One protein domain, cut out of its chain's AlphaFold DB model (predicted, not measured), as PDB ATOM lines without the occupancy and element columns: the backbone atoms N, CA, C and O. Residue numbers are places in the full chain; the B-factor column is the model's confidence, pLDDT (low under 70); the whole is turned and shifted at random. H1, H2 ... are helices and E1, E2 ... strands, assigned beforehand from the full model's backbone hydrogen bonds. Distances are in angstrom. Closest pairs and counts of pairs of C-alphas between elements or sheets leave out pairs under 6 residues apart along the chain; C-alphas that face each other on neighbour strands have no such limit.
ATOM      1  N   MET A  61      72.217  88.392 -16.017       88.94
ATOM      2  CA  MET A  61      73.462  88.197 -15.294       88.94
ATOM      3  C   MET A  61      74.390  89.400 -15.482       88.94
ATOM      4  O   MET A  61      74.363  90.053 -16.533       88.94
ATOM      5  N   PRO A  62      75.249  89.702 -14.498       90.19
ATOM      6  CA  PRO A  62      76.219  90.772 -14.646       90.19
ATOM      7  C   PRO A  62      77.317  90.302 -15.616       90.19
ATOM      8  O   PRO A  62      77.967  89.278 -15.403       90.19
ATOM      9  N   VAL A  63      77.501  91.018 -16.730       87.31
ATOM     10  CA  VAL A  63      78.385  90.587 -17.835       87.31
ATOM     11  C   VAL A  63      79.670  91.395 -17.935       87.31
ATOM     12  O   VAL A  63      80.715  90.840 -18.288       87.31
ATOM     13  N   CYS A  64      79.610  92.684 -17.603       90.56
ATOM     14  CA  CYS A  64      80.733  93.611 -17.682       90.56
ATOM     15  C   CYS A  64      80.669  94.632 -16.541       90.56
ATOM     16  O   CYS A  64      79.612  94.843 -15.952       90.56
ATOM     17  N   PHE A  65      81.780  95.308 -16.280       92.38
ATOM     18  CA  PHE A  65      81.862  96.463 -15.391       92.38
ATOM     19  C   PHE A  65      82.780  97.531 -15.995       92.38
ATOM     20  O   PHE A  65      83.656  97.212 -16.791       92.38
ATOM     21  N   CYS A  66      82.574  98.801 -15.668       93.12
ATOM     22  CA  CYS A  66      83.444  99.876 -16.136       93.12
ATOM     23  C   CYS A  66      84.773  99.873 -15.374       93.12
ATOM     24  O   CYS A  66      84.761  99.849 -14.149       93.12
ATOM     25  N   GLU A  67      85.908  99.988 -16.062       91.38
ATOM     26  CA  GLU A  67      87.222 100.068 -15.399       91.38
ATOM     27  C   GLU A  67      87.398 101.310 -14.510       91.38
ATOM     28  O   GLU A  67      88.131 101.251 -13.532       91.38
ATOM     29  N   ASN A  68      86.718 102.418 -14.830       90.44
ATOM     30  CA  ASN A  68      86.905 103.700 -14.143       90.44
ATOM     31  C   ASN A  68      85.970 103.871 -12.946       90.44
ATOM     32  O   ASN A  68      86.380 104.334 -11.892       90.44
ATOM     33  N   CYS A  69      84.684 103.565 -13.130       90.06
ATOM     34  CA  CYS A  69      83.668 103.798 -12.102       90.06
ATOM     35  C   CYS A  69      83.074 102.505 -11.553       90.06
ATOM     36  O   CYS A  69      82.162 102.574 -10.742       90.06
ATOM     37  N   LEU A  70      83.515 101.331 -12.012       91.69
ATOM     38  CA  LEU A  70      83.004 100.024 -11.585       91.69
ATOM     39  C   LEU A  70      81.488  99.835 -11.789       91.69
ATOM     40  O   LEU A  70      80.899  98.913 -11.231       91.69
ATOM     41  N   GLU A  71      80.838 100.685 -12.596       91.62
ATOM     42  CA  GLU A  71      79.427 100.517 -12.949       91.62
ATOM     43  C   GLU A  71      79.229  99.187 -13.671       91.62
ATOM     44  O   GLU A  71      79.957  98.892 -14.620       91.62
ATOM     45  N   ARG A  72      78.258  98.383 -13.231       91.62
ATOM     46  CA  ARG A  72      78.043  97.033 -13.757       91.62
ATOM     47  C   ARG A  72      76.986  97.067 -14.848       91.62
ATOM     48  O   ARG A  72      75.965  97.732 -14.731       91.62
ATOM     49  N   THR A  73      77.220  96.321 -15.916       88.94
ATOM     50  CA  THR A  73      76.246  96.114 -16.987       88.94
ATOM     51  C   THR A  73      75.725  94.694 -16.927       88.94
ATOM     52  O   THR A  73      76.491  93.731 -16.839       88.94
ATOM     53  N   TRP A  74      74.406  94.595 -17.014       89.31
ATOM     54  CA  TRP A  74      73.666  93.349 -17.025       89.31
ATOM     55  C   TRP A  74      73.269  93.013 -18.454       89.31
ATOM     56  O   TRP A  74      72.984  93.897 -19.261       89.31
ATOM     57  N   ALA A  75      73.291  91.729 -18.775       86.69
ATOM     58  CA  ALA A  75      72.718  91.220 -20.005       86.69
ATOM     59  C   ALA A  75      72.231  89.797 -19.770       86.69
ATOM     60  O   ALA A  75      72.766  89.075 -18.925       86.69
ATOM     61  N   GLY A  76      71.251  89.374 -20.561       87.50
ATOM     62  CA  GLY A  76      70.770  88.009 -20.468       87.50
ATOM     63  C   GLY A  76      71.845  87.001 -20.882       87.50
ATOM     64  O   GLY A  76      72.550  87.173 -21.885       87.50
ATOM     65  N   ARG A  77      71.948  85.925 -20.109       85.69
ATOM     66  CA  ARG A  77      72.933  84.857 -20.244       85.69
ATOM     67  C   ARG A  77      73.001  84.286 -21.655       85.69
ATOM     68  O   ARG A  77      71.985  83.983 -22.276       85.69
ATOM     69  N   SER A  78      74.223  84.065 -22.141       85.94
ATOM     70  CA  SER A  78      74.466  83.431 -23.438       85.94
ATOM     71  C   SER A  78      75.106  82.059 -23.272       85.94
ATOM     72  O   SER A  78      76.231  81.945 -22.788       85.94
ATOM     73  N   CYS A  79      74.420  81.012 -23.739       85.50
ATOM     74  CA  CYS A  79      74.975  79.657 -23.721       85.50
ATOM     75  C   CYS A  79      75.999  79.397 -24.840       85.50
ATOM     76  O   CYS A  79      76.628  78.344 -24.833       85.50
ATOM     77  N   ARG A  80      76.120  80.305 -25.826       87.31
ATOM     78  CA  ARG A  80      77.034  80.211 -26.987       87.31
ATOM     79  C   ARG A  80      77.029  78.860 -27.717       87.31
ATOM     80  O   ARG A  80      78.002  78.481 -28.361       87.31
ATOM     81  N   ARG A  81      75.913  78.130 -27.676       90.56
ATOM     82  CA  ARG A  81      75.764  76.880 -28.428       90.56
ATOM     83  C   ARG A  81      75.339  77.172 -29.853       90.56
ATOM     84  O   ARG A  81      74.388  77.915 -30.074       90.56
ATOM     85  N   SER A  82      75.950  76.474 -30.807       93.31
ATOM     86  CA  SER A  82      75.608  76.596 -32.227       93.31
ATOM     87  C   SER A  82      74.132  76.321 -32.518       93.31
ATOM     88  O   SER A  82      73.560  76.915 -33.419       93.31
ATOM     89  N   ALA A  83      73.508  75.409 -31.771       92.19
ATOM     90  CA  ALA A  83      72.110  75.036 -31.963       92.19
ATOM     91  C   ALA A  83      71.116  75.938 -31.209       92.19
ATOM     92  O   ALA A  83      69.921  75.796 -31.420       92.19
ATOM     93  N   CYS A  84      71.561  76.816 -30.309       91.38
ATOM     94  CA  CYS A  84      70.645  77.662 -29.542       91.38
ATOM     95  C   CYS A  84      70.076  78.776 -30.437       91.38
ATOM     96  O   CYS A  84      70.896  79.533 -30.953       91.38
ATOM     97  N   PRO A  85      68.746  78.926 -30.595       89.38
ATOM     98  CA  PRO A  85      68.161  79.980 -31.433       89.38
ATOM     99  C   PRO A  85      68.649  81.370 -31.014       89.38
ATOM    100  O   PRO A  85      69.237  82.065 -31.826       89.38
ATOM    101  N   CYS A 326      81.376 103.087 -21.051       86.62
ATOM    102  CA  CYS A 326      80.521 103.334 -19.910       86.62
ATOM    103  C   CYS A 326      79.706 104.618 -20.103       86.62
ATOM    104  O   CYS A 326      80.257 105.706 -20.294       86.62
ATOM    105  N   SER A 327      78.384 104.498 -20.019       84.94
ATOM    106  CA  SER A 327      77.443 105.617 -20.108       84.94
ATOM    107  C   SER A 327      77.003 106.153 -18.745       84.94
ATOM    108  O   SER A 327      76.167 107.055 -18.711       84.94
ATOM    109  N   ALA A 328      77.549 105.621 -17.644       84.69
ATOM    110  CA  ALA A 328      77.184 106.024 -16.292       84.69
ATOM    111  C   ALA A 328      77.405 107.525 -16.084       84.69
ATOM    112  O   ALA A 328      78.435 108.073 -16.489       84.69
ATOM    113  N   HIS A 329      76.438 108.168 -15.440       79.88
ATOM    114  CA  HIS A 329      76.544 109.562 -15.039       79.88
ATOM    115  C   HIS A 329      77.536 109.679 -13.877       79.88
ATOM    116  O   HIS A 329      77.414 108.979 -12.872       79.88
ATOM    117  N   VAL A 330      78.526 110.553 -14.031       66.75
ATOM    118  CA  VAL A 330      79.524 110.869 -13.010       66.75
ATOM    119  C   VAL A 330      79.226 112.275 -12.508       66.75
ATOM    120  O   VAL A 330      79.147 113.222 -13.291       66.75
ATOM    121  N   HIS A 331      79.019 112.422 -11.199       56.38
ATOM    122  CA  HIS A 331      78.945 113.747 -10.596       56.38
ATOM    123  C   HIS A 331      80.359 114.334 -10.464       56.38
ATOM    124  O   HIS A 331      81.281 113.604 -10.094       56.38
ATOM    125  N   PRO A 332      80.540 115.647 -10.701       45.31
ATOM    126  CA  PRO A 332      81.844 116.312 -10.623       45.31
ATOM    127  C   PRO A 332      82.498 116.267  -9.228       45.31
ATOM    128  O   PRO A 332      83.687 116.550  -9.113       45.31
ATOM    129  N   ASP A 333      81.756 115.856  -8.193       45.75
ATOM    130  CA  ASP A 333      82.220 115.808  -6.803       45.75
ATOM    131  C   ASP A 333      82.549 114.383  -6.303       45.75
ATOM    132  O   ASP A 333      82.791 114.189  -5.115       45.75
ATOM    133  N   GLY A 334      82.584 113.375  -7.183       42.97
ATOM    134  CA  GLY A 334      83.102 112.035  -6.861       42.97
ATOM    135  C   GLY A 334      82.234 111.170  -5.935       42.97
ATOM    136  O   GLY A 334      82.543 109.994  -5.765       42.97
ATOM    137  N   ARG A 418      79.374 111.969 -18.603       83.19
ATOM    138  CA  ARG A 418      79.351 110.503 -18.714       83.19
ATOM    139  C   ARG A 418      80.757 109.954 -18.504       83.19
ATOM    140  O   ARG A 418      81.711 110.517 -19.030       83.19
ATOM    141  N   CYS A 419      80.872 108.826 -17.806       88.00
ATOM    142  CA  CYS A 419      82.154 108.226 -17.431       88.00
ATOM    143  C   CYS A 419      83.074 107.949 -18.631       88.00
ATOM    144  O   CYS A 419      84.265 108.241 -18.584       88.00
ATOM    145  N   GLY A 420      82.540 107.342 -19.694       85.75
ATOM    146  CA  GLY A 420      83.292 107.031 -20.911       85.75
ATOM    147  C   GLY A 420      84.369 105.946 -20.769       85.75
ATOM    148  O   GLY A 420      85.012 105.633 -21.767       85.75
ATOM    149  N   GLY A 421      84.562 105.362 -19.579       87.94
ATOM    150  CA  GLY A 421      85.556 104.307 -19.341       87.94
ATOM    151  C   GLY A 421      85.273 103.012 -20.105       87.94
ATOM    152  O   GLY A 421      84.129 102.753 -20.495       87.94
ATOM    153  N   GLU A 422      86.300 102.184 -20.317       89.44
ATOM    154  CA  GLU A 422      86.143 100.903 -21.013       89.44
ATOM    155  C   GLU A 422      85.298  99.920 -20.186       89.44
ATOM    156  O   GLU A 422      85.418  99.828 -18.961       89.44
ATOM    157  N   MET A 423      84.420  99.179 -20.867       89.88
ATOM    158  CA  MET A 423      83.660  98.090 -20.262       89.88
ATOM    159  C   MET A 423      84.486  96.801 -20.269       89.88
ATOM    160  O   MET A 423      84.776  96.220 -21.318       89.88
ATOM    161  N   ILE A 424      84.826  96.329 -19.078       88.94
ATOM    162  CA  ILE A 424      85.639  95.149 -18.815       88.94
ATOM    163  C   ILE A 424      84.736  93.937 -18.568       88.94
ATOM    164  O   ILE A 424      83.817  94.010 -17.753       88.94
ATOM    165  N   PRO A 425      84.973  92.790 -19.230       89.38
ATOM    166  CA  PRO A 425      84.230  91.564 -18.951       89.38
ATOM    167  C   PRO A 425      84.348  91.117 -17.487       89.38
ATOM    168  O   PRO A 425      85.447  91.101 -16.932       89.38
ATOM    169  N   MET A 426      83.242  90.641 -16.905       91.12
ATOM    170  CA  MET A 426      83.143  90.239 -15.491       91.12
ATOM    171  C   MET A 426      84.202  89.208 -15.063       91.12
ATOM    172  O   MET A 426      84.676  89.226 -13.933       91.12
ATOM    173  N   MET A 427      84.673  88.360 -15.984       89.19
ATOM    174  CA  MET A 427      85.753  87.396 -15.719       89.19
ATOM    175  C   MET A 427      87.081  88.031 -15.264       89.19
ATOM    176  O   MET A 427      87.919  87.332 -14.698       89.19
ATOM    177  N   TYR A 428      87.291  89.322 -15.533       91.12
ATOM    178  CA  TYR A 428      88.484  90.067 -15.126       91.12
ATOM    179  C   TYR A 428      88.289  90.868 -13.834       91.12
ATOM    180  O   TYR A 428      89.253  91.476 -13.377       91.12
ATOM    181  N   ALA A 429      87.106  90.816 -13.209       92.38
ATOM    182  CA  ALA A 429      86.838  91.481 -11.935       92.38
ATOM    183  C   ALA A 429      87.893  91.199 -10.845       92.38
ATOM    184  O   ALA A 429      88.273  92.156 -10.177       92.38
ATOM    185  N   PRO A 430      88.473  89.982 -10.703       92.94
ATOM    186  CA  PRO A 430      89.517  89.740  -9.704       92.94
ATOM    187  C   PRO A 430      90.707  90.706  -9.772       92.94
ATOM    188  O   PRO A 430      91.266  91.048  -8.744       92.94
ATOM    189  N   GLN A 431      91.066  91.195 -10.965       91.75
ATOM    190  CA  GLN A 431      92.185  92.134 -11.131       91.75
ATOM    191  C   GLN A 431      91.912  93.509 -10.508       91.75
ATOM    192  O   GLN A 431      92.861  94.219 -10.204       91.75
ATOM    193  N   TYR A 432      90.637  93.865 -10.340       92.19
ATOM    194  CA  TYR A 432      90.178  95.140  -9.789       92.19
ATOM    195  C   TYR A 432      89.725  94.991  -8.334       92.19
ATOM    196  O   TYR A 432      89.852  95.918  -7.546       92.19
ATOM    197  N   LEU A 433      89.213  93.815  -7.957       91.12
ATOM    198  CA  LEU A 433      88.827  93.518  -6.576       91.12
ATOM    199  C   LEU A 433      90.036  93.447  -5.632       91.12
ATOM    200  O   LEU A 433      89.876  93.726  -4.445       91.12
ATOM    201  N   ASP A 434      91.213  93.093  -6.155       87.94
ATOM    202  CA  ASP A 434      92.480  93.032  -5.415       87.94
ATOM    203  C   ASP A 434      93.222  94.389  -5.352       87.94
ATOM    204  O   ASP A 434      94.322  94.454  -4.801       87.94
ATOM    205  N   ASP A 435      92.660  95.460  -5.924       89.44
ATOM    206  CA  ASP A 435      93.265  96.795  -5.941       89.44
ATOM    207  C   ASP A 435      92.885  97.585  -4.672       89.44
ATOM    208  O   ASP A 435      91.737  98.003  -4.492       89.44
ATOM    209  N   ASP A 436      93.860  97.757  -3.773       88.81
ATOM    210  CA  ASP A 436      93.683  98.477  -2.505       88.81
ATOM    211  C   ASP A 436      93.344  99.965  -2.726       88.81
ATOM    212  O   ASP A 436      92.553 100.517  -1.961       88.81
ATOM    213  N   ASP A 437      93.865 100.596  -3.787       88.69
ATOM    214  CA  ASP A 437      93.600 102.010  -4.081       88.69
ATOM    215  C   ASP A 437      92.130 102.188  -4.503       88.69
ATOM    216  O   ASP A 437      91.425 103.047  -3.972       88.69
ATOM    217  N   LEU A 438      91.610 101.312  -5.375       85.19
ATOM    218  CA  LEU A 438      90.188 101.325  -5.758       85.19
ATOM    219  C   LEU A 438      89.259 101.033  -4.576       85.19
ATOM    220  O   LEU A 438      88.153 101.578  -4.500       85.19
ATOM    221  N   ARG A 439      89.685 100.162  -3.657       87.12
ATOM    222  CA  ARG A 439      88.913  99.825  -2.457       87.12
ATOM    223  C   ARG A 439      88.841 100.993  -1.476       87.12
ATOM    224  O   ARG A 439      87.797 101.168  -0.849       87.12
ATOM    225  N   ASP A 440      89.897 101.793  -1.380       86.56
ATOM    226  CA  ASP A 440      89.917 103.010  -0.570       86.56
ATOM    227  C   ASP A 440      89.131 104.158  -1.235       86.56
ATOM    228  O   ASP A 440      88.415 104.892  -0.549       86.56
ATOM    229  N   GLU A 441      89.212 104.298  -2.563       86.44
ATOM    230  CA  GLU A 441      88.529 105.356  -3.321       86.44
ATOM    231  C   GLU A 441      87.019 105.110  -3.488       86.44
ATOM    232  O   GLU A 441      86.224 106.047  -3.395       86.44
ATOM    233  N   MET A 442      86.598 103.862  -3.735       86.88
ATOM    234  CA  MET A 442      85.209 103.514  -4.073       86.88
ATOM    235  C   MET A 442      84.701 102.246  -3.346       86.88
ATOM    236  O   MET A 442      84.181 101.331  -3.999       86.88
ATOM    237  N   PRO A 443      84.762 102.173  -1.999       86.06
ATOM    238  CA  PRO A 443      84.514 100.939  -1.241       86.06
ATOM    239  C   PRO A 443      83.157 100.287  -1.544       86.06
ATOM    240  O   PRO A 443      83.089  99.088  -1.808       86.06
ATOM    241  N   GLY A 444      82.073 101.071  -1.608       88.00
ATOM    242  CA  GLY A 444      80.731 100.540  -1.893       88.00
ATOM    243  C   GLY A 444      80.580  99.952  -3.302       88.00
ATOM    244  O   GLY A 444      79.835  98.989  -3.503       88.00
ATOM    245  N   ARG A 445      81.316 100.481  -4.289       89.31
ATOM    246  CA  ARG A 445      81.296  99.953  -5.660       89.31
ATOM    247  C   ARG A 445      82.135  98.685  -5.792       89.31
ATOM    248  O   ARG A 445      81.724  97.777  -6.510       89.31
ATOM    249  N   VAL A 446      83.247  98.594  -5.062       92.12
ATOM    250  CA  VAL A 446      84.050  97.366  -4.965       92.12
ATOM    251  C   VAL A 446      83.243  96.244  -4.303       92.12
ATOM    252  O   VAL A 446      83.171  95.151  -4.858       92.12
ATOM    253  N   GLU A 447      82.539  96.516  -3.198       91.81
ATOM    254  CA  GLU A 447      81.646  95.537  -2.553       91.81
ATOM    255  C   GLU A 447      80.488  95.095  -3.470       91.81
ATOM    256  O   GLU A 447      80.078  93.929  -3.471       91.81
ATOM    257  N   ALA A 448      79.928  96.012  -4.265       93.06
ATOM    258  CA  ALA A 448      78.910  95.672  -5.257       93.06
ATOM    259  C   ALA A 448      79.477  94.791  -6.383       93.06
ATOM    260  O   ALA A 448      78.853  93.793  -6.742       93.06
ATOM    261  N   LEU A 449      80.668  95.120  -6.896       94.06
ATOM    262  CA  LEU A 449      81.354  94.319  -7.906       94.06
ATOM    263  C   LEU A 449      81.700  92.920  -7.381       94.06
ATOM    264  O   LEU A 449      81.543  91.953  -8.116       94.06
ATOM    265  N   GLU A 450      82.118  92.787  -6.120       94.88
ATOM    266  CA  GLU A 450      82.415  91.490  -5.503       94.88
ATOM    267  C   GLU A 450      81.166  90.598  -5.433       94.88
ATOM    268  O   GLU A 450      81.216  89.425  -5.811       94.88
ATOM    269  N   ARG A 451      80.016  91.159  -5.031       94.62
ATOM    270  CA  ARG A 451      78.731  90.436  -5.020       94.62
ATOM    271  C   ARG A 451      78.297  90.005  -6.419       94.62
ATOM    272  O   ARG A 451      77.911  88.851  -6.605       94.62
ATOM    273  N   ASP A 452      78.372  90.907  -7.392       93.81
ATOM    274  CA  ASP A 452      77.975  90.624  -8.774       93.81
ATOM    275  C   ASP A 452      78.934  89.616  -9.431       93.81
ATOM    276  O   ASP A 452      78.506  88.738 -10.183       93.81
ATOM    277  N   TYR A 453      80.224  89.667  -9.089       93.31
ATOM    278  CA  TYR A 453      81.202  88.666  -9.500       93.31
ATOM    279  C   TYR A 453      80.891  87.286  -8.909       93.31
ATOM    280  O   TYR A 453      80.953  86.289  -9.633       93.31
ATOM    281  N   GLN A 454      80.490  87.206  -7.636       92.81
ATOM    282  CA  GLN A 454      80.059  85.943  -7.033       92.81
ATOM    283  C   GLN A 454      78.803  85.392  -7.723       92.81
ATOM    284  O   GLN A 454      78.766  84.212  -8.061       92.81
ATOM    285  N   LEU A 455      77.815  86.241  -8.028       90.31
ATOM    286  CA  LEU A 455      76.629  85.841  -8.792       90.31
ATOM    287  C   LEU A 455      76.999  85.304 -10.185       90.31
ATOM    288  O   LEU A 455      76.456  84.292 -10.639       90.31
ATOM    289  N   TRP A 456      77.942  85.960 -10.864       88.69
ATOM    290  CA  TRP A 456      78.470  85.509 -12.149       88.69
ATOM    291  C   TRP A 456      79.160  84.138 -12.048       88.69
ATOM    292  O   TRP A 456      78.945  83.278 -12.907       88.69
ATOM    293  N   GLN A 457      79.941  83.903 -10.989       88.44
ATOM    294  CA  GLN A 457      80.566  82.604 -10.725       88.44
ATOM    295  C   GLN A 457      79.529  81.514 -10.426       88.44
ATOM    296  O   GLN A 457      79.613  80.422 -10.991       88.44
ATOM    297  N   ASP A 458      78.541  81.815  -9.582       86.06
ATOM    298  CA  ASP A 458      77.476  80.890  -9.169       86.06
ATOM    299  C   ASP A 458      76.575  80.500 -10.345       86.06
ATOM    300  O   ASP A 458      76.065  79.381 -10.416       86.06
ATOM    301  N   SER A 459      76.456  81.395 -11.326       74.75
ATOM    302  CA  SER A 459      75.805  81.126 -12.606       74.75
ATOM    303  C   SER A 459      76.558  80.060 -13.429       74.75
ATOM    304  O   SER A 459      75.986  79.457 -14.333       74.75
ATOM    305  N   GLY A 460      77.807  79.732 -13.100       68.75
ATOM    306  CA  GLY A 460      78.533  78.591 -13.663       68.75
ATOM    307  C   GLY A 460      79.602  78.942 -14.696       68.75
ATOM    308  O   GLY A 460      80.055  78.033 -15.392       68.75
ATOM    309  N   ASN A 461      80.034  80.216 -14.768       56.66
ATOM    310  CA  ASN A 461      80.878  80.776 -15.840       56.66
ATOM    311  C   ASN A 461      80.230  80.552 -17.227       56.66
ATOM    312  O   ASN A 461      79.316  79.740 -17.351       56.66
ATOM    313  N   PRO A 462      80.590  81.274 -18.307       55.53
ATOM    314  CA  PRO A 462      80.000  80.934 -19.600       55.53
ATOM    315  C   PRO A 462      80.235  79.433 -19.860       55.53
ATOM    316  O   PRO A 462      81.377  78.984 -19.687       55.53
ATOM    317  N   PRO A 463      79.203  78.641 -20.225       35.97
ATOM    318  CA  PRO A 463      79.443  77.268 -20.639       35.97
ATOM    319  C   PRO A 463      80.492  77.275 -21.767       35.97
ATOM    320  O   PRO A 463      80.549  78.234 -22.545       35.97
ATOM    321  N   PRO A 464      81.385  76.274 -21.792       35.69
ATOM    322  CA  PRO A 464      82.678  76.383 -22.453       35.69
ATOM    323  C   PRO A 464      82.592  76.582 -23.977       35.69
ATOM    324  O   PRO A 464      81.846  75.874 -24.652       35.69
ATOM    325  N   ASP A 465      83.468  77.490 -24.435       30.66
ATOM    326  CA  ASP A 465      83.947  77.851 -25.792       30.66
ATOM    327  C   ASP A 465      82.992  78.481 -26.828       30.66
ATOM    328  O   ASP A 465      82.198  77.766 -27.482       30.66
TER     329      ASP A 465
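Overview. This is residues 61 to 85, 326 to 334 and 418 to 465 of the 465 residues of an uncharacterized protein of Halococcus sp. IIIV-5B (UniProt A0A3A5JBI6). A small antiparallel sheet of three short strands has one long helix, H3, lying over one of its faces, along the strands, with the two short helices H1 and H2 near H3 and off the sheet. Loose stretches lengthen the model at both ends: residues 77 to 85 at one, residues 326 to 334 at the other. The printed part has 82 residues, with three named strands and then three named helices in the order E1 E2 E3 H1 H2 H3; the sheet's order is E2 E1 E3. The class is mixed, helices and strands, with 40 residues, under half, in named elements. The whole is only just compact, close to loose, with a radius of gyration of the C-alphas of 14.0 A, and elongated, with spans of 49 by 25 by 15 A.

Along the chain. E1, residues 61 to 66, begins at C-alpha 61 (73.462, 88.197, -15.294) and is 15.4 A long. E2, residues 72 to 76, is 13.4 A long. E3 is residues 423 to 425, 6.7 A. H1 is residues 430 to 433, 5.0 A, and H2 residues 436 to 441, 8.6 A. H3, residues 443 to 458, runs 22.7 A from C-alpha 443 (84.514, 100.939, -1.241) to C-alpha 458 (77.476, 80.890, -9.169).

Arrangement. E1 is the inner strand. E1 and E2 form a hairpin, antiparallel at 148 degrees, with N 73 and O 64 at 2.8 A and N 61 and O 75 at 3.0 A, within hydrogen-bond range. E1 and E3 are antiparallel at 134 degrees, with N 424 and O 65 at 2.7 A, within hydrogen-bond range. H3 is on the sheet at a height of 9.5 A, over E2 and E1, making two layers, a helix on one face of a sheet. On the local plane it stands at 17 degrees to E2, along the strands; its closest C-alphas to E1 are those of Asp 452 and Pro 62, 6.1 A. H1 only just touches H3, with 3 pairs of C-alphas within 8 A, made by residues 446 to 450 of H3 alone; the closest are Leu 433 and Val 446, 6.3 A. H2 and H3 are close but not clearly touching, the closest C-alphas being Arg 439 and Val 446, 6.0 A, at a steep tilt of 57 degrees, opposite ways. In H2 and H3 every O i to N i+4 pair is within hydrogen-bond range; H1 is too short for such a pair.

Size, cuts and confidence. The C-alphas of Ala 83 and Asp 333 are the two farthest apart, 49.0 A. Residues 86 to 325 are not printed, with 28.8 A between C-alphas 85 and 326, nor are 335 to 417, with 12.5 A between C-alphas 334 and 418. Of the links that are printed whole, none is long. Mean pLDDT of the printed part is 83.8, with residues 330 to 334 and 460 to 465 under 70.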